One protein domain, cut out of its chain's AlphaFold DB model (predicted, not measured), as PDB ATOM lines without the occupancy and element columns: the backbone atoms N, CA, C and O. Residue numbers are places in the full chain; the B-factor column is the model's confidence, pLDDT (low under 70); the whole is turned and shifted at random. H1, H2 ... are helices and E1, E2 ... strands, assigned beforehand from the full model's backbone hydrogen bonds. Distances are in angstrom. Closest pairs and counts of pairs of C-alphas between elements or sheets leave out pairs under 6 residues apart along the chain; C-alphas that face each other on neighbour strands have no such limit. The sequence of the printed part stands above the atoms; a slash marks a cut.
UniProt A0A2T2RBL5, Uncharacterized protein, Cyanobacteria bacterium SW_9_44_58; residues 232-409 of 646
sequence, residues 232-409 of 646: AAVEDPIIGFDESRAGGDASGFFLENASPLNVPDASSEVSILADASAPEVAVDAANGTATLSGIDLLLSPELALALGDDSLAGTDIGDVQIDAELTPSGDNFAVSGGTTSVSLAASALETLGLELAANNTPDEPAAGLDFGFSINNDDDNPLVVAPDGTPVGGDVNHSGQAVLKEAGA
ATOM      1  N   ALA A 232      22.460  -9.124  -0.976       74.56
ATOM      2  CA  ALA A 232      21.349  -8.747  -1.834       74.56
ATOM      3  C   ALA A 232      20.999  -7.283  -1.561       74.56
ATOM      4  O   ALA A 232      20.680  -6.927  -0.429       74.56
ATOM      5  N   ALA A 233      21.047  -6.446  -2.594       75.88
ATOM      6  CA  ALA A 233      20.643  -5.051  -2.502       75.88
ATOM      7  C   ALA A 233      19.241  -4.866  -3.096       75.88
ATOM      8  O   ALA A 233      18.939  -5.366  -4.184       75.88
ATOM      9  N   VAL A 234      18.391  -4.156  -2.359       78.94
ATOM     10  CA  VAL A 234      17.169  -3.544  -2.881       78.94
ATOM     11  C   VAL A 234      17.534  -2.099  -3.200       78.94
ATOM     12  O   VAL A 234      17.911  -1.364  -2.290       78.94
ATOM     13  N   GLU A 235      17.485  -1.739  -4.477       78.25
ATOM     14  CA  GLU A 235      17.958  -0.469  -5.038       78.25
ATOM     15  C   GLU A 235      16.805   0.218  -5.755       78.25
ATOM     16  O   GLU A 235      16.170  -0.398  -6.617       78.25
ATOM     17  N   ASP A 236      16.560   1.478  -5.387       77.44
ATOM     18  CA  ASP A 236      15.554   2.355  -5.991       77.44
ATOM     19  C   ASP A 236      14.197   1.644  -6.154       77.44
ATOM     20  O   ASP A 236      13.736   1.381  -7.271       77.44
ATOM     21  N   PRO A 237      13.570   1.230  -5.035       82.12
ATOM     22  CA  PRO A 237      12.336   0.467  -5.088       82.12
ATOM     23  C   PRO A 237      11.220   1.246  -5.792       82.12
ATOM     24  O   PRO A 237      11.037   2.445  -5.583       82.12
ATOM     25  N   ILE A 238      10.403   0.539  -6.565       82.94
ATOM     26  CA  ILE A 238       9.228   1.096  -7.233       82.94
ATOM     27  C   ILE A 238       7.980   0.513  -6.578       82.94
ATOM     28  O   ILE A 238       7.872  -0.697  -6.354       82.94
ATOM     29  N   ILE A 239       7.017   1.378  -6.264       83.38
ATOM     30  CA  ILE A 239       5.675   0.955  -5.861       83.38
ATOM     31  C   ILE A 239       4.772   1.036  -7.086       83.38
ATOM     32  O   ILE A 239       4.436   2.126  -7.548       83.38
ATOM     33  N   GLY A 240       4.363  -0.132  -7.580       79.50
ATOM     34  CA  GLY A 240       3.449  -0.271  -8.707       79.50
ATOM     35  C   GLY A 240       2.048  -0.705  -8.280       79.50
ATOM     36  O   GLY A 240       1.818  -1.157  -7.153       79.50
ATOM     37  N   PHE A 241       1.088  -0.610  -9.205       81.94
ATOM     38  CA  PHE A 241      -0.280  -1.096  -9.007       81.94
ATOM     39  C   PHE A 241      -0.746  -2.020 -10.138       81.94
ATOM     40  O   PHE A 241      -0.760  -1.652 -11.313       81.94
ATOM     41  N   ASP A 242      -1.231  -3.208  -9.775       84.25
ATOM     42  CA  ASP A 242      -1.913  -4.130 -10.684       84.25
ATOM     43  C   ASP A 242      -3.179  -4.698 -10.025       84.25
ATOM     44  O   ASP A 242      -3.128  -5.500  -9.090       84.25
ATOM     45  N   GLU A 243      -4.347  -4.343 -10.573       82.06
ATOM     46  CA  GLU A 243      -5.650  -4.850 -10.118       82.06
ATOM     47  C   GLU A 243      -5.713  -6.390 -10.137       82.06
ATOM     48  O   GLU A 243      -6.451  -6.998  -9.363       82.06
ATOM     49  N   SER A 244      -4.930  -7.056 -10.993       86.56
ATOM     50  CA  SER A 244      -4.879  -8.518 -11.060       86.56
ATOM     51  C   SER A 244      -4.226  -9.168  -9.832       86.56
ATOM     52  O   SER A 244      -4.520 -10.333  -9.543       86.56
ATOM     53  N   ARG A 245      -3.405  -8.410  -9.093       87.31
ATOM     54  CA  ARG A 245      -2.771  -8.815  -7.828       87.31
ATOM     55  C   ARG A 245      -3.667  -8.560  -6.615       87.31
ATOM     56  O   ARG A 245      -3.394  -9.068  -5.531       87.31
ATOM     57  N   ALA A 246      -4.776  -7.838  -6.784       84.38
ATOM     58  CA  ALA A 246      -5.722  -7.606  -5.702       84.38
ATOM     59  C   ALA A 246      -6.443  -8.909  -5.306       84.38
ATOM     60  O   ALA A 246      -7.133  -9.550  -6.111       84.38
ATOM     61  N   GLY A 247      -6.334  -9.302  -4.035       81.88
ATOM     62  CA  GLY A 247      -6.984 -10.505  -3.521       81.88
ATOM     63  C   GLY A 247      -6.393 -11.020  -2.213       81.88
ATOM     64  O   GLY A 247      -5.219 -10.839  -1.918       81.88
ATOM     65  N   GLY A 248      -7.217 -11.714  -1.419       82.62
ATOM     66  CA  GLY A 248      -6.810 -12.111  -0.068       82.62
ATOM     67  C   GLY A 248      -6.599 -10.872   0.801       82.62
ATOM     68  O   GLY A 248      -7.543 -10.096   0.952       82.62
ATOM     69  N   ASP A 249      -5.381 -10.718   1.320       79.56
ATOM     70  CA  ASP A 249      -4.950  -9.573   2.129       79.56
ATOM     71  C   ASP A 249      -4.191  -8.507   1.299       79.56
ATOM     72  O   ASP A 249      -3.955  -7.414   1.799       79.56
ATOM     73  N   ALA A 250      -3.878  -8.774   0.019       87.31
ATOM     74  CA  ALA A 250      -3.193  -7.838  -0.879       87.31
ATOM     75  C   ALA A 250      -4.164  -6.866  -1.573       87.31
ATOM     76  O   ALA A 250      -5.238  -7.255  -2.050       87.31
ATOM     77  N   SER A 251      -3.761  -5.600  -1.678       85.25
ATOM     78  CA  SER A 251      -4.553  -4.506  -2.256       85.25
ATOM     79  C   SER A 251      -4.402  -4.344  -3.771       85.25
ATOM     80  O   SER A 251      -5.202  -3.644  -4.391       85.25
ATOM     81  N   GLY A 252      -3.414  -5.016  -4.369       83.19
ATOM     82  CA  GLY A 252      -3.000  -4.824  -5.763       83.19
ATOM     83  C   GLY A 252      -1.778  -3.914  -5.911       83.19
ATOM     84  O   GLY A 252      -1.164  -3.909  -6.974       83.19
ATOM     85  N   PHE A 253      -1.395  -3.199  -4.851       84.94
ATOM     86  CA  PHE A 253      -0.081  -2.570  -4.765       84.94
ATOM     87  C   PHE A 253       1.010  -3.617  -4.563       84.94
ATOM     88  O   PHE A 253       0.805  -4.604  -3.851       84.94
ATOM     89  N   PHE A 254       2.167  -3.379  -5.166       87.38
ATOM     90  CA  PHE A 254       3.336  -4.229  -5.011       87.38
ATOM     91  C   PHE A 254       4.617  -3.398  -5.018       87.38
ATOM     92  O   PHE A 254       4.677  -2.321  -5.606       87.38
ATOM     93  N   LEU A 255       5.631  -3.933  -4.349       88.75
ATOM     94  CA  LEU A 255       6.993  -3.436  -4.343       88.75
ATOM     95  C   LEU A 255       7.798  -4.217  -5.378       88.75
ATOM     96  O   LEU A 255       7.903  -5.447  -5.290       88.75
ATOM     97  N   GLU A 256       8.392  -3.512  -6.326       87.50
ATOM     98  CA  GLU A 256       9.377  -4.068  -7.242       87.50
ATOM     99  C   GLU A 256      10.742  -3.412  -7.049       87.50
ATOM    100  O   GLU A 256      10.858  -2.253  -6.664       87.50
ATOM    101  N   ASN A 257      11.789  -4.187  -7.294       84.75
ATOM    102  CA  ASN A 257      13.143  -3.678  -7.398       84.75
ATOM    103  C   ASN A 257      13.346  -3.184  -8.831       84.75
ATOM    104  O   ASN A 257      13.116  -3.964  -9.765       84.75
ATOM    105  N   ALA A 258      13.810  -1.946  -9.014       77.12
ATOM    106  CA  ALA A 258      14.092  -1.411 -10.348       77.12
ATOM    107  C   ALA A 258      15.094  -2.300 -11.107       77.12
ATOM    108  O   ALA A 258      14.930  -2.586 -12.298       77.12
ATOM    109  N   SER A 259      16.086  -2.819 -10.381       79.12
ATOM    110  CA  SER A 259      17.033  -3.827 -10.857       79.12
ATOM    111  C   SER A 259      16.594  -5.230 -10.419       79.12
ATOM    112  O   SER A 259      16.571  -5.514  -9.222       79.12
ATOM    113  N   PRO A 260      16.267  -6.160 -11.336       77.62
ATOM    114  CA  PRO A 260      15.852  -7.504 -10.952       77.62
ATOM    115  C   PRO A 260      16.884  -8.210 -10.066       77.62
ATOM    116  O   PRO A 260      18.078  -8.243 -10.361       77.62
ATOM    117  N   LEU A 261      16.402  -8.823  -8.989       74.50
ATOM    118  CA  LEU A 261      17.219  -9.532  -8.020       74.50
ATOM    119  C   LEU A 261      17.696 -10.861  -8.625       74.50
ATOM    120  O   LEU A 261      16.897 -11.684  -9.093       74.50
ATOM    121  N   ASN A 262      19.012 -11.074  -8.616       68.12
ATOM    122  CA  ASN A 262      19.622 -12.306  -9.106       68.12
ATOM    123  C   ASN A 262      19.676 -13.348  -7.985       68.12
ATOM    124  O   ASN A 262      20.644 -13.425  -7.231       68.12
ATOM    125  N   VAL A 263      18.616 -14.145  -7.866       69.19
ATOM    126  CA  VAL A 263      18.538 -15.212  -6.862       69.19
ATOM    127  C   VAL A 263      19.279 -16.458  -7.377       69.19
ATOM    128  O   VAL A 263      18.911 -16.984  -8.436       69.19
ATOM    129  N   PRO A 264      20.298 -16.971  -6.657       61.91
ATOM    130  CA  PRO A 264      21.003 -18.189  -7.045       61.91
ATOM    131  C   PRO A 264      20.039 -19.361  -7.265       61.91
ATOM    132  O   PRO A 264      19.109 -19.567  -6.492       61.91
ATOM    133  N   ASP A 265      20.263 -20.135  -8.331       59.91
ATOM    134  CA  ASP A 265      19.448 -21.296  -8.722       59.91
ATOM    135  C   ASP A 265      17.971 -21.013  -9.091       59.91
ATOM    136  O   ASP A 265      17.240 -21.948  -9.447       59.91
ATOM    137  N   ALA A 266      17.528 -19.749  -9.114       63.94
ATOM    138  CA  ALA A 266      16.213 -19.387  -9.634       63.94
ATOM    139  C   ALA A 266      16.159 -19.520 -11.168       63.94
ATOM    140  O   ALA A 266      17.118 -19.262 -11.896       63.94
ATOM    141  N   SER A 267      15.003 -19.934 -11.700       61.47
ATOM    142  CA  SER A 267      14.812 -20.094 -13.153       61.47
ATOM    143  C   SER A 267      14.576 -18.780 -13.910       61.47
ATOM    144  O   SER A 267      14.476 -18.801 -15.140       61.47
ATOM    145  N   SER A 268      14.429 -17.672 -13.187       67.50
ATOM    146  CA  SER A 268      14.111 -16.332 -13.686       67.50
ATOM    147  C   SER A 268      14.547 -15.284 -12.664       67.50
ATOM    148  O   SER A 268      14.474 -15.550 -11.467       67.50
ATOM    149  N   GLU A 269      14.949 -14.109 -13.144       78.56
ATOM    150  CA  GLU A 269      15.185 -12.926 -12.308       78.56
ATOM    151  C   GLU A 269      13.886 -12.511 -11.598       78.56
ATOM    152  O   GLU A 269      12.792 -12.684 -12.150       78.56
ATOM    153  N   VAL A 270      14.000 -11.994 -10.372       81.12
ATOM    154  CA  VAL A 270      12.852 -11.581  -9.552       81.12
ATOM    155  C   VAL A 270      12.840 -10.064  -9.446       81.12
ATOM    156  O   VAL A 270      13.705  -9.493  -8.796       81.12
ATOM    157  N   SER A 271      11.865  -9.406 -10.067       84.12
ATOM    158  CA  SER A 271      11.662  -7.963  -9.883       84.12
ATOM    159  C   SER A 271      10.702  -7.665  -8.734       84.12
ATOM    160  O   SER A 271      10.976  -6.789  -7.930       84.12
ATOM    161  N   ILE A 272       9.604  -8.416  -8.601       88.56
ATOM    162  CA  ILE A 272       8.573  -8.140  -7.591       88.56
ATOM    163  C   ILE A 272       8.922  -8.816  -6.265       88.56
ATOM    164  O   ILE A 272       8.958 -10.047  -6.171       88.56
ATOM    165  N   LEU A 273       9.132  -8.007  -5.230       88.00
ATOM    166  CA  LEU A 273       9.604  -8.439  -3.917       88.00
ATOM    167  C   LEU A 273       8.447  -8.708  -2.948       88.00
ATOM    168  O   LEU A 273       8.446  -9.717  -2.239       88.00
ATOM    169  N   ALA A 274       7.441  -7.833  -2.944       90.81
ATOM    170  CA  ALA A 274       6.332  -7.897  -2.001       90.81
ATOM    171  C   ALA A 274       5.027  -7.386  -2.615       90.81
ATOM    172  O   ALA A 274       5.037  -6.508  -3.470       90.81
ATOM    173  N   ASP A 275       3.905  -7.914  -2.147       92.69
ATOM    174  CA  ASP A 275       2.588  -7.298  -2.280       92.69
ATOM    175  C   ASP A 275       2.312  -6.429  -1.048       92.69
ATOM    176  O   ASP A 275       2.811  -6.711   0.037       92.69
ATOM    177  N   ALA A 276       1.498  -5.391  -1.186       90.56
ATOM    178  CA  ALA A 276       1.111  -4.526  -0.077       90.56
ATOM    179  C   ALA A 276      -0.349  -4.763   0.326       90.56
ATOM    180  O   ALA A 276      -1.228  -4.959  -0.527       90.56
ATOM    181  N   SER A 277      -0.633  -4.724   1.627       90.31
ATOM    182  CA  SER A 277      -2.004  -4.779   2.136       90.31
ATOM    183  C   SER A 277      -2.771  -3.473   1.857       90.31
ATOM    184  O   SER A 277      -2.279  -2.563   1.185       90.31
ATOM    185  N   ALA A 278      -4.048  -3.413   2.238       84.81
ATOM    186  CA  ALA A 278      -4.888  -2.250   1.953       84.81
ATOM    187  C   ALA A 278      -4.570  -1.083   2.906       84.81
ATOM    188  O   ALA A 278      -4.729  -1.261   4.113       84.81
ATOM    189  N   PRO A 279      -4.214   0.111   2.392       85.50
ATOM    190  CA  PRO A 279      -3.853   1.241   3.238       85.50
ATOM    191  C   PRO A 279      -5.063   1.864   3.943       85.50
ATOM    192  O   PRO A 279      -6.162   1.969   3.386       85.50
ATOM    193  N   GLU A 280      -4.828   2.392   5.141       86.62
ATOM    194  CA  GLU A 280      -5.634   3.459   5.728       86.62
ATOM    195  C   GLU A 280      -5.169   4.803   5.152       86.62
ATOM    196  O   GLU A 280      -4.017   5.195   5.339       86.62
ATOM    197  N   VAL A 281      -6.060   5.511   4.447       83.62
ATOM    198  CA  VAL A 281      -5.723   6.757   3.737       83.62
ATOM    199  C   VAL A 281      -6.260   7.983   4.473       83.62
ATOM    200  O   VAL A 281      -7.454   8.067   4.780       83.62
ATOM    201  N   ALA A 282      -5.392   8.966   4.694       86.06
ATOM    202  CA  ALA A 282      -5.734  10.288   5.200       86.06
ATOM    203  C   ALA A 282      -5.219  11.363   4.231       86.06
ATOM    204  O   ALA A 282      -4.017  11.530   4.084       86.06
ATOM    205  N   VAL A 283      -6.130  12.097   3.583       83.06
ATOM    206  CA  VAL A 283      -5.789  13.178   2.637       83.06
ATOM    207  C   VAL A 283      -6.018  14.538   3.292       83.06
ATOM    208  O   VAL A 283      -7.120  14.807   3.784       83.06
ATOM    209  N   ASP A 284      -5.016  15.412   3.238       84.75
ATOM    210  CA  ASP A 284      -5.109  16.825   3.597       84.75
ATOM    211  C   ASP A 284      -4.945  17.702   2.350       84.75
ATOM    212  O   ASP A 284      -3.891  18.259   2.047       84.75
ATOM    213  N   ALA A 285      -6.044  17.846   1.610       76.12
ATOM    214  CA  ALA A 285      -6.069  18.624   0.375       76.12
ATOM    215  C   ALA A 285      -5.801  20.127   0.583       76.12
ATOM    216  O   ALA A 285      -5.531  20.820  -0.393       76.12
ATOM    217  N   ALA A 286      -5.911  20.650   1.812       79.62
ATOM    218  CA  ALA A 286      -5.601  22.054   2.086       79.62
ATOM    219  C   ALA A 286      -4.090  22.304   2.094       79.62
ATOM    220  O   ALA A 286      -3.657  23.380   1.694       79.62
ATOM    221  N   ASN A 287      -3.323  21.301   2.525       82.88
ATOM    222  CA  ASN A 287      -1.866  21.345   2.593       82.88
ATOM    223  C   ASN A 287      -1.193  20.558   1.457       82.88
ATOM    224  O   ASN A 287       0.026  20.531   1.391       82.88
ATOM    225  N   GLY A 288      -1.974  19.930   0.570       86.94
ATOM    226  CA  GLY A 288      -1.443  19.177  -0.565       86.94
ATOM    227  C   GLY A 288      -0.713  17.901  -0.151       86.94
ATOM    228  O   GLY A 288       0.271  17.550  -0.780       86.94
ATOM    229  N   THR A 289      -1.168  17.204   0.894       89.94
ATOM    230  CA  THR A 289      -0.494  15.992   1.393       89.94
ATOM    231  C   THR A 289      -1.451  14.819   1.588       89.94
ATOM    232  O   THR A 289      -2.669  14.989   1.727       89.94
ATOM    233  N   ALA A 290      -0.909  13.602   1.602       88.00
ATOM    234  CA  ALA A 290      -1.623  12.400   2.010       88.00
ATOM    235  C   ALA A 290      -0.721  11.424   2.766       88.00
ATOM    236  O   ALA A 290       0.404  11.170   2.365       88.00
ATOM    237  N   THR A 291      -1.273  10.807   3.807       90.12
ATOM    238  CA  THR A 291      -0.635   9.702   4.524       90.12
ATOM    239  C   THR A 291      -1.387   8.409   4.230       90.12
ATOM    240  O   THR A 291      -2.602   8.322   4.449       90.12
ATOM    241  N   LEU A 292      -0.670   7.394   3.755       87.31
ATOM    242  CA  LEU A 292      -1.137   6.017   3.643       87.31
ATOM    243  C   LEU A 292      -0.427   5.203   4.725       87.31
ATOM    244  O   LEU A 292       0.796   5.168   4.773       87.31
ATOM    245  N   SER A 293      -1.187   4.563   5.607       89.06
ATOM    246  CA  SER A 293      -0.646   3.864   6.781       89.06
ATOM    247  C   SER A 293      -1.316   2.510   6.996       89.06
ATOM    248  O   SER A 293      -2.306   2.191   6.338       89.06
ATOM    249  N   GLY A 294      -0.776   1.705   7.915       87.06
ATOM    250  CA  GLY A 294      -1.312   0.371   8.211       87.06
ATOM    251  C   GLY A 294      -1.152  -0.608   7.047       87.06
ATOM    252  O   GLY A 294      -1.990  -1.492   6.885       87.06
ATOM    253  N   ILE A 295      -0.129  -0.397   6.216       90.25
ATOM    254  CA  ILE A 295       0.207  -1.268   5.098       90.25
ATOM    255  C   ILE A 295       1.166  -2.334   5.621       90.25
ATOM    256  O   ILE A 295       2.230  -2.000   6.128       90.25
ATOM    257  N   ASP A 296       0.810  -3.597   5.432       91.69
ATOM    258  CA  ASP A 296       1.700  -4.731   5.664       91.69
ATOM    259  C   ASP A 296       2.357  -5.105   4.325       91.69
ATOM    260  O   ASP A 296       1.680  -5.173   3.290       91.69
ATOM    261  N   LEU A 297       3.658  -5.383   4.337       91.50
ATOM    262  CA  LEU A 297       4.379  -5.997   3.227       91.50
ATOM    263  C   LEU A 297       4.226  -7.507   3.309       91.50
ATOM    264  O   LEU A 297       4.573  -8.144   4.298       91.50
ATOM    265  N   LEU A 298       3.741  -8.095   2.228       91.25
ATOM    266  CA  LEU A 298       3.453  -9.511   2.107       91.25
ATOM    267  C   LEU A 298       4.407 -10.114   1.076       91.25
ATOM    268  O   LEU A 298       4.439  -9.664  -0.065       91.25
ATOM    269  N   LEU A 299       5.173 -11.143   1.439       90.31
ATOM    270  CA  LEU A 299       6.141 -11.756   0.526       90.31
ATOM    271  C   LEU A 299       5.465 -12.193  -0.782       90.31
ATOM    272  O   LEU A 299       4.490 -12.956  -0.755       90.31
ATOM    273  N   SER A 300       5.995 -11.740  -1.921       91.06
ATOM    274  CA  SER A 300       5.386 -12.016  -3.220       91.06
ATOM    275  C   SER A 300       5.439 -13.517  -3.558       91.06
ATOM    276  O   SER A 300       6.383 -14.222  -3.174       91.06
ATOM    277  N   PRO A 301       4.456 -14.057  -4.303       89.50
ATOM    278  CA  PRO A 301       4.533 -15.421  -4.823       89.50
ATOM    279  C   PRO A 301       5.771 -15.663  -5.696       89.50
ATOM    280  O   PRO A 301       6.297 -16.776  -5.718       89.50
ATOM    281  N   GLU A 302       6.230 -14.639  -6.417       89.31
ATOM    282  CA  GLU A 302       7.414 -14.686  -7.273       89.31
ATOM    283  C   GLU A 302       8.692 -14.903  -6.459       89.31
ATOM    284  O   GLU A 302       9.470 -15.812  -6.766       89.31
ATOM    285  N   LEU A 303       8.876 -14.122  -5.394       86.69
ATOM    286  CA  LEU A 303      10.034 -14.239  -4.517       86.69
ATOM    287  C   LEU A 303       9.968 -15.524  -3.683       86.69
ATOM    288  O   LEU A 303      10.966 -16.230  -3.581       86.69
ATOM    289  N   ALA A 304       8.794 -15.905  -3.171       86.75
ATOM    290  CA  ALA A 304       8.606 -17.171  -2.455       86.75
ATOM    291  C   ALA A 304       8.993 -18.393  -3.311       86.75
ATOM    292  O   ALA A 304       9.688 -19.302  -2.844       86.75
ATOM    293  N   LEU A 305       8.596 -18.394  -4.589       87.25
ATOM    294  CA  LEU A 305       8.964 -19.436  -5.544       87.25
ATOM    295  C   LEU A 305      10.473 -19.438  -5.828       87.25
ATOM    296  O   LEU A 305      11.073 -20.511  -5.913       87.25
ATOM    297  N   ALA A 306      11.091 -18.261  -5.966       83.88
ATOM    298  CA  ALA A 306      12.533 -18.134  -6.181       83.88
ATOM    299  C   ALA A 306      13.355 -18.607  -4.972       83.88
ATOM    300  O   ALA A 306      14.398 -19.228  -5.148       83.88
ATOM    301  N   LEU A 307      12.837 -18.408  -3.757       80.81
ATOM    302  CA  LEU A 307      13.392 -18.958  -2.516       80.81
ATOM    303  C   LEU A 307      13.126 -20.470  -2.355       80.81
ATOM    304  O   LEU A 307      13.652 -21.105  -1.441       80.81
ATOM    305  N   GLY A 308      12.328 -21.073  -3.245       84.25
ATOM    306  CA  GLY A 308      12.046 -22.509  -3.268       84.25
ATOM    307  C   GLY A 308      10.986 -22.976  -2.265       84.25
ATOM    308  O   GLY A 308      10.850 -24.188  -2.057       84.25
ATOM    309  N   ASP A 309      10.229 -22.054  -1.662       85.81
ATOM    310  CA  ASP A 309       9.151 -22.355  -0.719       85.81
ATOM    311  C   ASP A 309       7.905 -21.494  -0.981       85.81
ATOM    312  O   ASP A 309       7.692 -20.442  -0.381       85.81
ATOM    313  N   ASP A 310       7.017 -22.013  -1.835       88.12
ATOM    314  CA  ASP A 310       5.721 -21.402  -2.164       88.12
ATOM    315  C   ASP A 310       4.843 -21.109  -0.930       88.12
ATOM    316  O   ASP A 310       3.884 -20.343  -1.029       88.12
ATOM    317  N   SER A 311       5.102 -21.743   0.223       88.25
ATOM    318  CA  SER A 311       4.314 -21.510   1.438       88.25
ATOM    319  C   SER A 311       4.631 -20.188   2.129       88.25
ATOM    320  O   SER A 311       3.845 -19.759   2.972       88.25
ATOM    321  N   LEU A 312       5.735 -19.540   1.746       87.44
ATOM    322  CA  LEU A 312       6.102 -18.216   2.230       87.44
ATOM    323  C   LEU A 312       5.271 -17.103   1.575       87.44
ATOM    324  O   LEU A 312       5.185 -16.017   2.141       87.44
ATOM    325  N   ALA A 313       4.632 -17.356   0.429       90.06
ATOM    326  CA  ALA A 313       3.832 -16.356  -0.278       90.06
ATOM    327  C   ALA A 313       2.695 -15.809   0.605       90.06
ATOM    328  O   ALA A 313       1.904 -16.575   1.165       90.06
ATOM    329  N   GLY A 314       2.602 -14.483   0.706       88.75
ATOM    330  CA  GLY A 314       1.642 -13.790   1.564       88.75
ATOM    331  C   GLY A 314       2.031 -13.736   3.046       88.75
ATOM    332  O   GLY A 314       1.213 -13.332   3.868       88.75
ATOM    333  N   THR A 315       3.240 -14.174   3.410       89.38
ATOM    334  CA  THR A 315       3.767 -13.978   4.767       89.38
ATOM    335  C   THR A 315       4.059 -12.503   4.971       89.38
ATOM    336  O   THR A 315       4.706 -11.894   4.128       89.38
ATOM    337  N   ASP A 316       3.607 -11.962   6.093       90.19
ATOM    338  CA  ASP A 316       3.962 -10.623   6.545       90.19
ATOM    339  C   ASP A 316       5.476 -10.534   6.820       90.19
ATOM    340  O   ASP A 316       6.030 -11.312   7.609       90.19
ATOM    341  N   ILE A 317       6.139  -9.628   6.104       88.94
ATOM    342  CA  ILE A 317       7.580  -9.378   6.146       88.94
ATOM    343  C   ILE A 317       7.921  -7.961   6.615       88.94
ATOM    344  O   ILE A 317       9.108  -7.641   6.662       88.94
ATOM    345  N   GLY A 318       6.945  -7.130   6.991       90.75
ATOM    346  CA  GLY A 318       7.219  -5.752   7.392       90.75
ATOM    347  C   GLY A 318       6.028  -4.809   7.283       90.75
ATOM    348  O   GLY A 318       4.992  -5.173   6.742       90.75
ATOM    349  N   ASP A 319       6.223  -3.574   7.737       91.06
ATOM    350  CA  ASP A 319       5.211  -2.516   7.698       91.06
ATOM    351  C   ASP A 319       5.662  -1.369   6.783       91.06
ATOM    352  O   ASP A 319       6.855  -1.082   6.667       91.06
ATOM    353  N   VAL A 320       4.704  -0.676   6.167       91.44
ATOM    354  CA  VAL A 320       4.936   0.493   5.307       91.44
ATOM    355  C   VAL A 320       4.012   1.647   5.683       91.44
ATOM    356  O   VAL A 320       2.831   1.476   6.001       91.44
ATOM    357  N   GLN A 321       4.560   2.854   5.594       92.12
ATOM    358  CA  GLN A 321       3.824   4.109   5.597       92.12
ATOM    359  C   GLN A 321       4.324   4.981   4.447       92.12
ATOM    360  O   GLN A 321       5.520   5.046   4.199       92.12
ATOM    361  N   ILE A 322       3.417   5.661   3.755       89.56
ATOM    362  CA  ILE A 322       3.749   6.607   2.686       89.56
ATOM    363  C   ILE A 322       3.211   7.969   3.102       89.56
ATOM    364  O   ILE A 322       1.997   8.131   3.226       89.56
ATOM    365  N   ASP A 323       4.103   8.929   3.313       91.25
ATOM    366  CA  ASP A 323       3.779  10.332   3.552       91.25
ATOM    367  C   ASP A 323       4.062  11.107   2.265       91.25
ATOM    368  O   ASP A 323       5.188  11.513   1.998       91.25
ATOM    369  N   ALA A 324       3.031  11.243   1.436       89.75
ATOM    370  CA  ALA A 324       3.114  11.766   0.081       89.75
ATOM    371  C   ALA A 324       2.753  13.253   0.001       89.75
ATOM    372  O   ALA A 324       1.764  13.714   0.582       89.75
ATOM    373  N   GLU A 325       3.493  13.969  -0.836       90.94
ATOM    374  CA  GLU A 325       3.124  15.279  -1.355       90.94
ATOM    375  C   GLU A 325       2.309  15.124  -2.639       90.94
ATOM    376  O   GLU A 325       2.550  14.233  -3.458       90.94
ATOM    377  N   LEU A 326       1.303  15.981  -2.797       88.56
ATOM    378  CA  LEU A 326       0.287  15.869  -3.829       88.56
ATOM    379  C   LEU A 326       0.177  17.141  -4.664       88.56
ATOM    380  O   LEU A 326      -0.027  18.240  -4.149       88.56
ATOM    381  N   THR A 327       0.120  16.956  -5.981       88.44
ATOM    382  CA  THR A 327      -0.224  18.006  -6.944       88.44
ATOM    383  C   THR A 327      -1.590  17.743  -7.590       88.44
ATOM    384  O   THR A 327      -1.954  16.592  -7.857       88.44
ATOM    385  N   PRO A 328      -2.408  18.779  -7.859       87.69
ATOM    386  CA  PRO A 328      -3.685  18.597  -8.544       87.69
ATOM    387  C   PRO A 328      -3.519  18.001  -9.953       87.69
ATOM    388  O   PRO A 328      -2.799  18.544 -10.788       87.69
ATOM    389  N   SER A 329      -4.262  16.933 -10.257       87.12
ATOM    390  CA  SER A 329      -4.269  16.259 -11.561       87.12
ATOM    391  C   SER A 329      -5.705  15.979 -12.021       87.12
ATOM    392  O   SER A 329      -6.300  14.929 -11.769       87.12
ATOM    393  N   GLY A 330      -6.313  16.963 -12.690       87.06
ATOM    394  CA  GLY A 330      -7.723  16.899 -13.088       87.06
ATOM    395  C   GLY A 330      -8.665  16.881 -11.877       87.06
ATOM    396  O   GLY A 330      -8.635  17.802 -11.070       87.06
ATOM    397  N   ASP A 331      -9.506  15.846 -11.771       86.75
ATOM    398  CA  ASP A 331     -10.381  15.610 -10.604       86.75
ATOM    399  C   ASP A 331      -9.678  14.796  -9.487       86.75
ATOM    400  O   ASP A 331     -10.304  14.465  -8.479       86.75
ATOM    401  N   ASN A 332      -8.398  14.455  -9.679       88.00
ATOM    402  CA  ASN A 332      -7.578  13.602  -8.818       88.00
ATOM    403  C   ASN A 332      -6.316  14.351  -8.343       88.00
ATOM    404  O   ASN A 332      -6.128  15.531  -8.644       88.00
ATOM    405  N   PHE A 333      -5.432  13.649  -7.637       86.81
ATOM    406  CA  PHE A 333      -4.139  14.143  -7.170       86.81
ATOM    407  C   PHE A 333      -3.019  13.220  -7.647       86.81
ATOM    408  O   PHE A 333      -3.175  12.005  -7.575       86.81
ATOM    409  N   ALA A 334      -1.921  13.775  -8.150       87.81
ATOM    410  CA  ALA A 334      -0.712  13.027  -8.478       87.81
ATOM    411  C   ALA A 334       0.284  13.136  -7.319       87.81
ATOM    412  O   ALA A 334       0.449  14.221  -6.765       87.81
ATOM    413  N   VAL A 335       0.928  12.027  -6.963       87.50
ATOM    414  CA  VAL A 335       2.034  12.028  -6.000       87.50
ATOM    415  C   VAL A 335       3.238  12.691  -6.657       87.50
ATOM    416  O   VAL A 335       3.710  12.199  -7.680       87.50
ATOM    417  N   SER A 336       3.713  13.794  -6.088       86.88
ATOM    418  CA  SER A 336       4.852  14.567  -6.605       86.88
ATOM    419  C   SER A 336       6.131  14.391  -5.792       86.88
ATOM    420  O   SER A 336       7.200  14.669  -6.310       86.88
ATOM    421  N   GLY A 337       6.029  13.927  -4.547       87.75
ATOM    422  CA  GLY A 337       7.160  13.811  -3.630       87.75
ATOM    423  C   GLY A 337       6.742  13.216  -2.289       87.75
ATOM    424  O   GLY A 337       5.644  12.658  -2.167       87.75
ATOM    425  N   GLY A 338       7.604  13.358  -1.286       88.88
ATOM    426  CA  GLY A 338       7.406  12.858   0.074       88.88
ATOM    427  C   GLY A 338       8.304  11.668   0.416       88.88
ATOM    428  O   GLY A 338       9.311  11.433  -0.245       88.88
ATOM    429  N   THR A 339       7.921  10.894   1.430       90.12
ATOM    430  CA  THR A 339       8.748   9.810   1.981       90.12
ATOM    431  C   THR A 339       7.947   8.520   2.125       90.12
ATOM    432  O   THR A 339       6.874   8.491   2.736       90.12
ATOM    433  N   THR A 340       8.505   7.410   1.643       90.19
ATOM    434  CA  THR A 340       8.028   6.058   1.949       90.19
ATOM    435  C   THR A 340       8.871   5.468   3.064       90.19
ATOM    436  O   THR A 340      10.048   5.151   2.901       90.19
ATOM    437  N   SER A 341       8.242   5.288   4.215       91.31
ATOM    438  CA  SER A 341       8.849   4.677   5.384       91.31
ATOM    439  C   SER A 341       8.555   3.180   5.439       91.31
ATOM    440  O   SER A 341       7.412   2.762   5.255       91.31
ATOM    441  N   VAL A 342       9.568   2.367   5.726       89.69
ATOM    442  CA  VAL A 342       9.466   0.898   5.743       89.69
ATOM    443  C   VAL A 342      10.092   0.343   7.018       89.69
ATOM    444  O   VAL A 342      11.085   0.867   7.512       89.69
ATOM    445  N   SER A 343       9.542  -0.741   7.554       89.00
ATOM    446  CA  SER A 343      10.225  -1.620   8.507       89.00
ATOM    447  C   SER A 343      10.194  -3.047   7.985       89.00
ATOM    448  O   SER A 343       9.262  -3.441   7.287       89.00
ATOM    449  N   LEU A 344      11.215  -3.836   8.314       86.12
ATOM    450  CA  LEU A 344      11.245  -5.257   7.977       86.12
ATOM    451  C   LEU A 344      11.084  -6.090   9.245       86.12
ATOM    452  O   LEU A 344      11.735  -5.861  10.267       86.12
ATOM    453  N   ALA A 345      10.241  -7.114   9.184       84.44
ATOM    454  CA  ALA A 345      10.009  -8.007  10.304       84.44
ATOM    455  C   ALA A 345      11.277  -8.828  10.598       84.44
ATOM    456  O   ALA A 345      11.579  -9.810   9.918       84.44
ATOM    457  N   ALA A 346      11.995  -8.484  11.673       77.25
ATOM    458  CA  ALA A 346      13.241  -9.155  12.062       77.25
ATOM    459  C   ALA A 346      13.109 -10.689  12.182       77.25
ATOM    460  O   ALA A 346      14.028 -11.426  11.839       77.25
ATOM    461  N   SER A 347      11.948 -11.196  12.615       79.12
ATOM    462  CA  SER A 347      11.689 -12.641  12.676       79.12
ATOM    463  C   SER A 347      11.574 -13.307  11.300       79.12
ATOM    464  O   SER A 347      11.879 -14.495  11.173       79.12
ATOM    465  N   ALA A 348      11.117 -12.572  10.283       75.44
ATOM    466  CA  ALA A 348      11.086 -13.058   8.909       75.44
ATOM    467  C   ALA A 348      12.514 -13.148   8.353       75.44
ATOM    468  O   ALA A 348      12.895 -14.203   7.845       75.44
ATOM    469  N   LEU A 349      13.329 -12.107   8.561       76.62
ATOM    470  CA  LEU A 349      14.745 -12.088   8.173       76.62
ATOM    471  C   LEU A 349      15.552 -13.206   8.862       76.62
ATOM    472  O   LEU A 349      16.233 -13.972   8.184       76.62
ATOM    473  N   GLU A 350      15.380 -13.405  10.177       77.81
ATOM    474  CA  GLU A 350      16.044 -14.487  10.930       77.81
ATOM    475  C   GLU A 350      15.680 -15.878  10.382       77.81
ATOM    476  O   GLU A 350      16.533 -16.760  10.275       77.81
ATOM    477  N   THR A 351      14.418 -16.081   9.990       73.69
ATOM    478  CA  THR A 351      13.963 -17.352   9.401       73.69
ATOM    479  C   THR A 351      14.624 -17.620   8.047       73.69
ATOM    480  O   THR A 351      14.855 -18.780   7.699       73.69
ATOM    481  N   LEU A 352      14.959 -16.559   7.310       72.44
ATOM    482  CA  LEU A 352      15.668 -16.612   6.033       72.44
ATOM    483  C   LEU A 352      17.199 -16.622   6.195       72.44
ATOM    484  O   LEU A 352      17.901 -16.785   5.202       72.44
ATOM    485  N   GLY A 353      17.723 -16.498   7.421       76.06
ATOM    486  CA  GLY A 353      19.164 -16.406   7.677       76.06
ATOM    487  C   GLY A 353      19.782 -15.092   7.195       76.06
ATOM    488  O   GLY A 353      20.980 -15.055   6.919       76.06
ATOM    489  N   LEU A 354      18.968 -14.043   7.077       79.94
ATOM    490  CA  LEU A 354      19.369 -12.726   6.604       79.94
ATOM    491  C   LEU A 354      19.377 -11.717   7.750       79.94
ATOM    492  O   LEU A 354      18.585 -11.800   8.690       79.94
ATOM    493  N   GLU A 355      20.258 -10.737   7.635       81.88
ATOM    494  CA  GLU A 355      20.331  -9.562   8.495       81.88
ATOM    495  C   GLU A 355      20.426  -8.310   7.624       81.88
ATOM    496  O   GLU A 355      20.889  -8.359   6.483       81.88
ATOM    497  N   LEU A 356      19.996  -7.174   8.164       82.50
ATOM    498  CA  LEU A 356      20.245  -5.894   7.518       82.50
ATOM    499  C   LEU A 356      21.732  -5.546   7.644       82.50
ATOM    500  O   LEU A 356      22.306  -5.634   8.732       82.50
ATOM    501  N   ALA A 357      22.348  -5.174   6.529       78.25
ATOM    502  CA  ALA A 357      23.747  -4.790   6.458       78.25
ATOM    503  C   ALA A 357      23.925  -3.278   6.575       78.25
ATOM    504  O   ALA A 357      24.697  -2.832   7.412       78.25
ATOM    505  N   ALA A 358      23.195  -2.524   5.753       72.12
ATOM    506  CA  ALA A 358      23.271  -1.073   5.676       72.12
ATOM    507  C   ALA A 358      21.941  -0.488   5.184       72.12
ATOM    508  O   ALA A 358      21.199  -1.145   4.441       72.12
ATOM    509  N   ASN A 359      21.665   0.748   5.600       74.69
ATOM    510  CA  ASN A 359      20.504   1.531   5.195       74.69
ATOM    511  C   ASN A 359      20.944   2.865   4.580       74.69
ATOM    512  O   ASN A 359      21.119   3.878   5.244       74.69
ATOM    513  N   ASN A 360      21.084   2.863   3.265       81.00
ATOM    514  CA  ASN A 360      21.440   4.034   2.481       81.00
ATOM    515  C   ASN A 360      20.159   4.742   2.024       81.00
ATOM    516  O   ASN A 360      19.903   4.866   0.826       81.00
ATOM    517  N   THR A 361      19.306   5.113   2.980       84.12
ATOM    518  CA  THR A 361      17.998   5.722   2.701       84.12
ATOM    519  C   THR A 361      18.057   7.229   2.952       84.12
ATOM    520  O   THR A 361      18.492   7.600   4.044       84.12
ATOM    521  N   PRO A 362      17.682   8.090   1.986       80.06
ATOM    522  CA  PRO A 362      18.012   9.514   2.061       80.06
ATOM    523  C   PRO A 362      17.182  10.294   3.092       80.06
ATOM    524  O   PRO A 362      17.678  11.276   3.646       80.06
ATOM    525  N   ASP A 363      15.963   9.832   3.387       86.31
ATOM    526  CA  ASP A 363      15.019  10.522   4.267       86.31
ATOM    527  C   ASP A 363      14.961   9.894   5.666       86.31
ATOM    528  O   ASP A 363      15.150   8.688   5.861       86.31
ATOM    529  N   GLU A 364      14.597  10.713   6.654       87.44
ATOM    530  CA  GLU A 364      14.272  10.223   7.994       87.44
ATOM    531  C   GLU A 364      12.931   9.458   7.972       87.44
ATOM    532  O   GLU A 364      11.912  10.012   7.547       87.44
ATOM    533  N   PRO A 365      12.878   8.207   8.468       90.25
ATOM    534  CA  PRO A 365      11.643   7.435   8.493       90.25
ATOM    535  C   PRO A 365      10.604   7.981   9.475       90.25
ATOM    536  O   PRO A 365      10.903   8.533  10.539       90.25
ATOM    537  N   ALA A 366       9.337   7.698   9.178       92.25
ATOM    538  CA  ALA A 366       8.238   7.886  10.107       92.25
ATOM    539  C   ALA A 366       8.458   7.079  11.399       92.25
ATOM    540  O   ALA A 366       9.036   5.989  11.427       92.25
ATOM    541  N   ALA A 367       7.966   7.625  12.512       90.75
ATOM    542  CA  ALA A 367       8.262   7.105  13.839       90.75
ATOM    543  C   ALA A 367       7.865   5.626  14.012       90.75
ATOM    544  O   ALA A 367       6.684   5.281  13.996       90.75
ATOM    545  N   GLY A 368       8.856   4.782  14.309       86.88
ATOM    546  CA  GLY A 368       8.663   3.345  14.523       86.88
ATOM    547  C   GLY A 368       8.917   2.482  13.288       86.88
ATOM    548  O   GLY A 368       8.738   1.271  13.388       86.88
ATOM    549  N   LEU A 369       9.340   3.091  12.179       90.25
ATOM    550  CA  LEU A 369       9.841   2.422  10.984       90.25
ATOM    551  C   LEU A 369      11.365   2.610  10.871       90.25
ATOM    552  O   LEU A 369      11.937   3.455  11.562       90.25
ATOM    553  N   ASP A 370      12.014   1.781  10.056       86.56
ATOM    554  CA  ASP A 370      13.475   1.611  10.051       86.56
ATOM    555  C   ASP A 370      14.173   2.307   8.864       86.56
ATOM    556  O   ASP A 370      15.365   2.602   8.941       86.56
ATOM    557  N   PHE A 371      13.447   2.564   7.772       87.69
ATOM    558  CA  PHE A 371      13.976   3.052   6.491       87.69
ATOM    559  C   PHE A 371      13.109   4.172   5.931       87.69
ATOM    560  O   PHE A 371      11.890   4.011   5.941       87.69
ATOM    561  N   GLY A 372      13.705   5.254   5.418       89.06
ATOM    562  CA  GLY A 372      12.994   6.368   4.777       89.06
ATOM    563  C   GLY A 372      13.453   6.576   3.335       89.06
ATOM    564  O   GLY A 372      14.484   7.191   3.077       89.06
ATOM    565  N   PHE A 373      12.704   6.030   2.381       86.69
ATOM    566  CA  PHE A 373      12.986   6.176   0.956       86.69
ATOM    567  C   PHE A 373      12.307   7.435   0.413       86.69
ATOM    568  O   PHE A 373      11.082   7.556   0.510       86.69
ATOM    569  N   SER A 374      13.078   8.342  -0.184       86.56
ATOM    570  CA  SER A 374      12.542   9.560  -0.800       86.56
ATOM    571  C   SER A 374      11.735   9.209  -2.040       86.56
ATOM    572  O   SER A 374      12.149   8.355  -2.823       86.56
ATOM    573  N   ILE A 375      10.584   9.851  -2.222       86.94
ATOM    574  CA  ILE A 375       9.740   9.700  -3.408       86.94
ATOM    575  C   ILE A 375      10.239  10.650  -4.499       86.94
ATOM    576  O   ILE A 375      10.169  11.866  -4.349       86.94
ATOM    577  N   ASN A 376      10.653  10.082  -5.632       77.50
ATOM    578  CA  ASN A 376      11.233  10.800  -6.766       77.50
ATOM    579  C   ASN A 376      10.336  10.672  -8.000       77.50
ATOM    580  O   ASN A 376      10.615   9.901  -8.920       77.50
ATOM    581  N   ASN A 377       9.233  11.412  -8.030       69.19
ATOM    582  CA  ASN A 377       8.243  11.299  -9.101       69.19
ATOM    583  C   ASN A 377       8.447  12.312 -10.241       69.19
ATOM    584  O   ASN A 377       7.489  12.931 -10.703       69.19
ATOM    585  N   ASP A 378       9.676  12.395 -10.755       61.62
ATOM    586  CA  ASP A 378      10.007  13.131 -11.991       61.62
ATOM    587  C   ASP A 378       9.635  12.370 -13.282       61.62
ATOM    588  O   ASP A 378       9.876  12.842 -14.396       61.62
ATOM    589  N   ASP A 379       9.054  11.175 -13.161       59.78
ATOM    590  CA  ASP A 379       8.648  10.355 -14.304       59.78
ATOM    591  C   ASP A 379       7.326  10.846 -14.932       59.78
ATOM    592  O   ASP A 379       6.454  11.417 -14.279       59.78
ATOM    593  N   ASP A 380       7.125  10.553 -16.217       65.69
ATOM    594  CA  ASP A 380       5.949  10.932 -17.014       65.69
ATOM    595  C   ASP A 380       4.640  10.231 -16.550       65.69
ATOM    596  O   ASP A 380       3.568  10.470 -17.124       65.69
ATOM    597  N   ASN A 381       4.700   9.333 -15.552       80.19
ATOM    598  CA  ASN A 381       3.590   8.483 -15.096       80.19
ATOM    599  C   ASN A 381       3.467   8.370 -13.553       80.19
ATOM    600  O   ASN A 381       3.450   7.252 -13.024       80.19
ATOM    601  N   PRO A 382       3.334   9.491 -12.819       84.50
ATOM    602  CA  PRO A 382       3.230   9.461 -11.363       84.50
ATOM    603  C   PRO A 382       1.944   8.763 -10.910       84.50
ATOM    604  O   PRO A 382       0.904   8.856 -11.572       84.50
ATOM    605  N   LEU A 383       1.986   8.112  -9.747       83.62
ATOM    606  CA  LEU A 383       0.802   7.543  -9.110       83.62
ATOM    607  C   LEU A 383      -0.261   8.626  -8.890       83.62
ATOM    608  O   LEU A 383      -0.052   9.616  -8.190       83.62
ATOM    609  N   VAL A 384      -1.441   8.406  -9.462       83.31
ATOM    610  CA  VAL A 384      -2.613   9.265  -9.322       83.31
ATOM    611  C   VAL A 384      -3.606   8.623  -8.365       83.31
ATOM    612  O   VAL A 384      -4.036   7.486  -8.568       83.31
ATOM    613  N   VAL A 385      -4.042   9.378  -7.362       79.38
ATOM    614  CA  VAL A 385      -5.052   8.987  -6.374       79.38
ATOM    615  C   VAL A 385      -6.302   9.859  -6.493       79.38
ATOM    616  O   VAL A 385      -6.245  11.075  -6.676       79.38
ATOM    617  N   ALA A 386      -7.470   9.232  -6.411       80.81
ATOM    618  CA  ALA A 386      -8.750   9.921  -6.355       80.81
ATOM    619  C   ALA A 386      -8.923  10.645  -5.002       80.81
ATOM    620  O   ALA A 386      -8.258  10.297  -4.025       80.81
ATOM    621  N   PRO A 387      -9.863  11.605  -4.879       76.25
ATOM    622  CA  PRO A 387     -10.100  12.325  -3.620       76.25
ATOM    623  C   PRO A 387     -10.512  11.445  -2.429       76.25
ATOM    624  O   PRO A 387     -10.480  11.902  -1.291       76.25
ATOM    625  N   ASP A 388     -10.950  10.208  -2.679       72.75
ATOM    626  CA  ASP A 388     -11.258   9.214  -1.646       72.75
ATOM    627  C   ASP A 388     -10.070   8.293  -1.310       72.75
ATOM    628  O   ASP A 388     -10.242   7.325  -0.570       72.75
ATOM    629  N   GLY A 389      -8.879   8.602  -1.835       67.50
ATOM    630  CA  GLY A 389      -7.651   7.837  -1.634       67.50
ATOM    631  C   GLY A 389      -7.501   6.637  -2.565       67.50
ATOM    632  O   GLY A 389      -6.503   5.927  -2.479       67.50
ATOM    633  N   THR A 390      -8.472   6.380  -3.450       73.81
ATOM    634  CA  THR A 390      -8.411   5.224  -4.349       73.81
ATOM    635  C   THR A 390      -7.350   5.447  -5.432       73.81
ATOM    636  O   THR A 390      -7.429   6.451  -6.143       73.81
ATOM    637  N   PRO A 391      -6.405   4.518  -5.636       71.94
ATOM    638  CA  PRO A 391      -5.446   4.599  -6.732       71.94
ATOM    639  C   PRO A 391      -6.162   4.516  -8.079       71.94
ATOM    640  O   PRO A 391      -7.066   3.702  -8.278       71.94
ATOM    641  N   VAL A 392      -5.765   5.371  -9.012       76.38
ATOM    642  CA  VAL A 392      -6.332   5.453 -10.365       76.38
ATOM    643  C   VAL A 392      -5.360   4.873 -11.397       76.38
ATOM    644  O   VAL A 392      -5.805   4.349 -12.420       76.38
ATOM    645  N   GLY A 393      -4.055   4.921 -11.113       76.81
ATOM    646  CA  GLY A 393      -2.970   4.348 -11.916       76.81
ATOM    647  C   GLY A 393      -1.684   5.170 -11.796       76.81
ATOM    648  O   GLY A 393      -1.721   6.249 -11.212       76.81
ATOM    649  N   GLY A 394      -0.586   4.675 -12.367       80.38
ATOM    650  CA  GLY A 394       0.750   5.268 -12.235       80.38
ATOM    651  C   GLY A 394       1.590   4.557 -11.177       80.38
ATOM    652  O   GLY A 394       1.074   3.678 -10.485       80.38
ATOM    653  N   ASP A 395       2.854   4.957 -11.069       81.25
ATOM    654  CA  ASP A 395       3.848   4.331 -10.193       81.25
ATOM    655  C   ASP A 395       4.494   5.381  -9.272       81.25
ATOM    656  O   ASP A 395       4.359   6.590  -9.490       81.25
ATOM    657  N   VAL A 396       5.148   4.927  -8.202       82.56
ATOM    658  CA  VAL A 396       5.966   5.781  -7.331       82.56
ATOM    659  C   VAL A 396       7.396   5.275  -7.360       82.56
ATOM    660  O   VAL A 396       7.666   4.163  -6.896       82.56
ATOM    661  N   ASN A 397       8.292   6.094  -7.900       84.12
ATOM    662  CA  ASN A 397       9.721   5.820  -7.901       84.12
ATOM    663  C   ASN A 397      10.332   6.352  -6.610       84.12
ATOM    664  O   ASN A 397       9.905   7.389  -6.098       84.12
ATOM    665  N   HIS A 398      11.340   5.655  -6.101       85.19
ATOM    666  CA  HIS A 398      12.044   6.080  -4.903       85.19
ATOM    667  C   HIS A 398      13.545   6.143  -5.129       85.19
ATOM    668  O   HIS A 398      14.075   5.436  -5.982       85.19
ATOM    669  N   SER A 399      14.214   6.947  -4.309       82.94
ATOM    670  CA  SER A 399      15.647   6.822  -4.065       82.94
ATOM    671  C   SER A 399      15.915   6.109  -2.753       82.94
ATOM    672  O   SER A 399      15.205   6.284  -1.759       82.94
ATOM    673  N   GLY A 400      17.004   5.354  -2.737       83.88
ATOM    674  CA  GLY A 400      17.544   4.737  -1.540       83.88
ATOM    675  C   GLY A 400      17.838   3.263  -1.747       83.88
ATOM    676  O   GLY A 400      17.287   2.594  -2.625       83.88
ATOM    677  N   GLN A 401      18.691   2.739  -0.878       85.31
ATOM    678  CA  GLN A 401      19.104   1.349  -0.932       85.31
ATOM    679  C   GLN A 401      19.054   0.705   0.453       85.31
ATOM    680  O   GLN A 401      19.532   1.257   1.447       85.31
ATOM    681  N   ALA A 402      18.515  -0.512   0.502       84.12
ATOM    682  CA  ALA A 402      18.616  -1.393   1.658       84.12
ATOM    683  C   ALA A 402      19.410  -2.643   1.277       84.12
ATOM    684  O   ALA A 402      19.075  -3.345   0.320       84.12
ATOM    685  N   VAL A 403      20.464  -2.935   2.039       80.69
ATOM    686  CA  VAL A 403      21.349  -4.073   1.768       80.69
ATOM    687  C   VAL A 403      21.089  -5.163   2.794       80.69
ATOM    688  O   VAL A 403      21.240  -4.947   3.994       80.69
ATOM    689  N   LEU A 404      20.720  -6.350   2.326       81.69
ATOM    690  CA  LEU A 404      20.602  -7.557   3.133       81.69
ATOM    691  C   LEU A 404      21.872  -8.395   2.983       81.69
ATOM    692  O   LEU A 404      22.379  -8.595   1.877       81.69
ATOM    693  N   LYS A 405      22.353  -8.927   4.101       81.06
ATOM    694  CA  LYS A 405      23.506  -9.830   4.171       81.06
ATOM    695  C   LYS A 405      23.121 -11.155   4.804       81.06
ATOM    696  O   LYS A 405      22.129 -11.242   5.530       81.06
ATOM    697  N   GLU A 406      23.936 -12.179   4.579       80.81
ATOM    698  CA  GLU A 406      23.867 -13.386   5.400       80.81
ATOM    699  C   GLU A 406      24.164 -13.061   6.871       80.81
ATOM    700  O   GLU A 406      25.029 -12.241   7.196       80.81
ATOM    701  N   ALA A 407      23.438 -13.715   7.779       76.75
ATOM    702  CA  ALA A 407      23.597 -13.496   9.209       76.75
ATOM    703  C   ALA A 407      25.042 -13.766   9.666       76.75
ATOM    704  O   ALA A 407      25.579 -14.860   9.477       76.75
ATOM    705  N   GLY A 408      25.652 -12.768  10.314       74.31
ATOM    706  CA  GLY A 408      27.040 -12.830  10.779       74.31
ATOM    707  C   GLY A 408      28.113 -12.412   9.767       74.31
ATOM    708  O   GLY A 408      29.283 -12.434  10.145       74.31
ATOM    709  N   ALA A 409      27.752 -12.008   8.543       80.50
ATOM    710  CA  ALA A 409      28.697 -11.374   7.619       80.50
ATOM    711  C   ALA A 409      29.157 -10.001   8.145       80.50
ATOM    712  O   ALA A 409      28.391  -9.276   8.800       80.50
TER     713      ALA A 409
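AT A GLANCE: This is residues 232 to 409 of the 646 residues of an uncharacterized protein of Cyanobacteria bacterium SW_9_44_58 (UniProt A0A2T2RBL5). The domain is a closed barrel of eight antiparallel strands, with a small three-stranded sheet, E1, E13 and E9, continuing its wall toward one end of the long axis; the turn of the E7 and E8 hairpin lies at the other end. H1 packs on the outside of the barrel over E4, and H2 sits where E7 and E9 come near it. The 178 printed residues hold 13 named strands and two named helices, in the order E1 E2 E3 E4 E5 E6 H1 E7 E8 H2 E9 E10 E11 E12 E13, and the class is mostly strand. The whole is compact, with a radius of gyration of the C-alphas of 15.9 A and spans of 48 by 33 by 27 A.

IN THESE COORDINATES: The barrel has E2, residues 237 to 241; E3, 250 to 261, 21.7 A; E4, 270 to 277, 20.1 A; E6, 289 to 299, 28.5 A; E7, 316 to 329, 33.4 A; E8, 332 to 344, 31.5 A; E10, 371 to 375; and E12, 396 to 399. E5, 280 to 284, pairs with E6 and is not in the ring. The small sheet has E1, 232 to 235, beginning at C-alpha 232 (21.349, -8.747, -1.834); E9, 354 to 360, 17.4 A; and E13, 401 to 406, 16.7 A, ending at C-alpha 406 (23.867, -13.386, 5.400). H1 is residues 301 to 306 and H2 346 to 352. E11, 391 to 393, pairs with no named strand.

HOW THE PARTS SIT: Round the ring run E2 E3 E4 E6 E7 E8 E10 E12 and back to E2. E2 E3 E4 form a meander, each strand the antiparallel neighbour of the one before; N 238 and O 256 are 2.8 A apart. In the E7 and E8 hairpin, N 341 and O 321 are 2.7 A apart. E12 and E2 close the ring, with N 239 and O 396 at 2.9 A. E1 runs on into E2 across a break of 1 residue, at 67 degrees, and E12 runs on into E13 across a break of 1 residue, at 70 degrees; E1 and E13 are antiparallel, with N 404 and O 232 at 2.8 A, within hydrogen-bond range. H1 is on the barrel, outside it and over E4, at a height of 8.0 A, slantwise at 34 degrees on the local plane; the closest C-alphas are those of Leu 273 and Leu 303, 5.8 A. H2 is on the barrel and on the small sheet; its closest C-alphas to E7 are Ala 348 and Ile 317, 5.8 A. In H1 and H2 every O i to N i+4 pair is within hydrogen-bond range.

THE WHOLE: The C-alphas farthest apart are those of Asp 331 and Gly 408, 51.6 A. The printed part has no cut. The link from E10 to E11, 15 residues, is long. The mean pLDDT of the printed part is 83.1, with residues 262 to 268, 377 to 380 and 389 under 70.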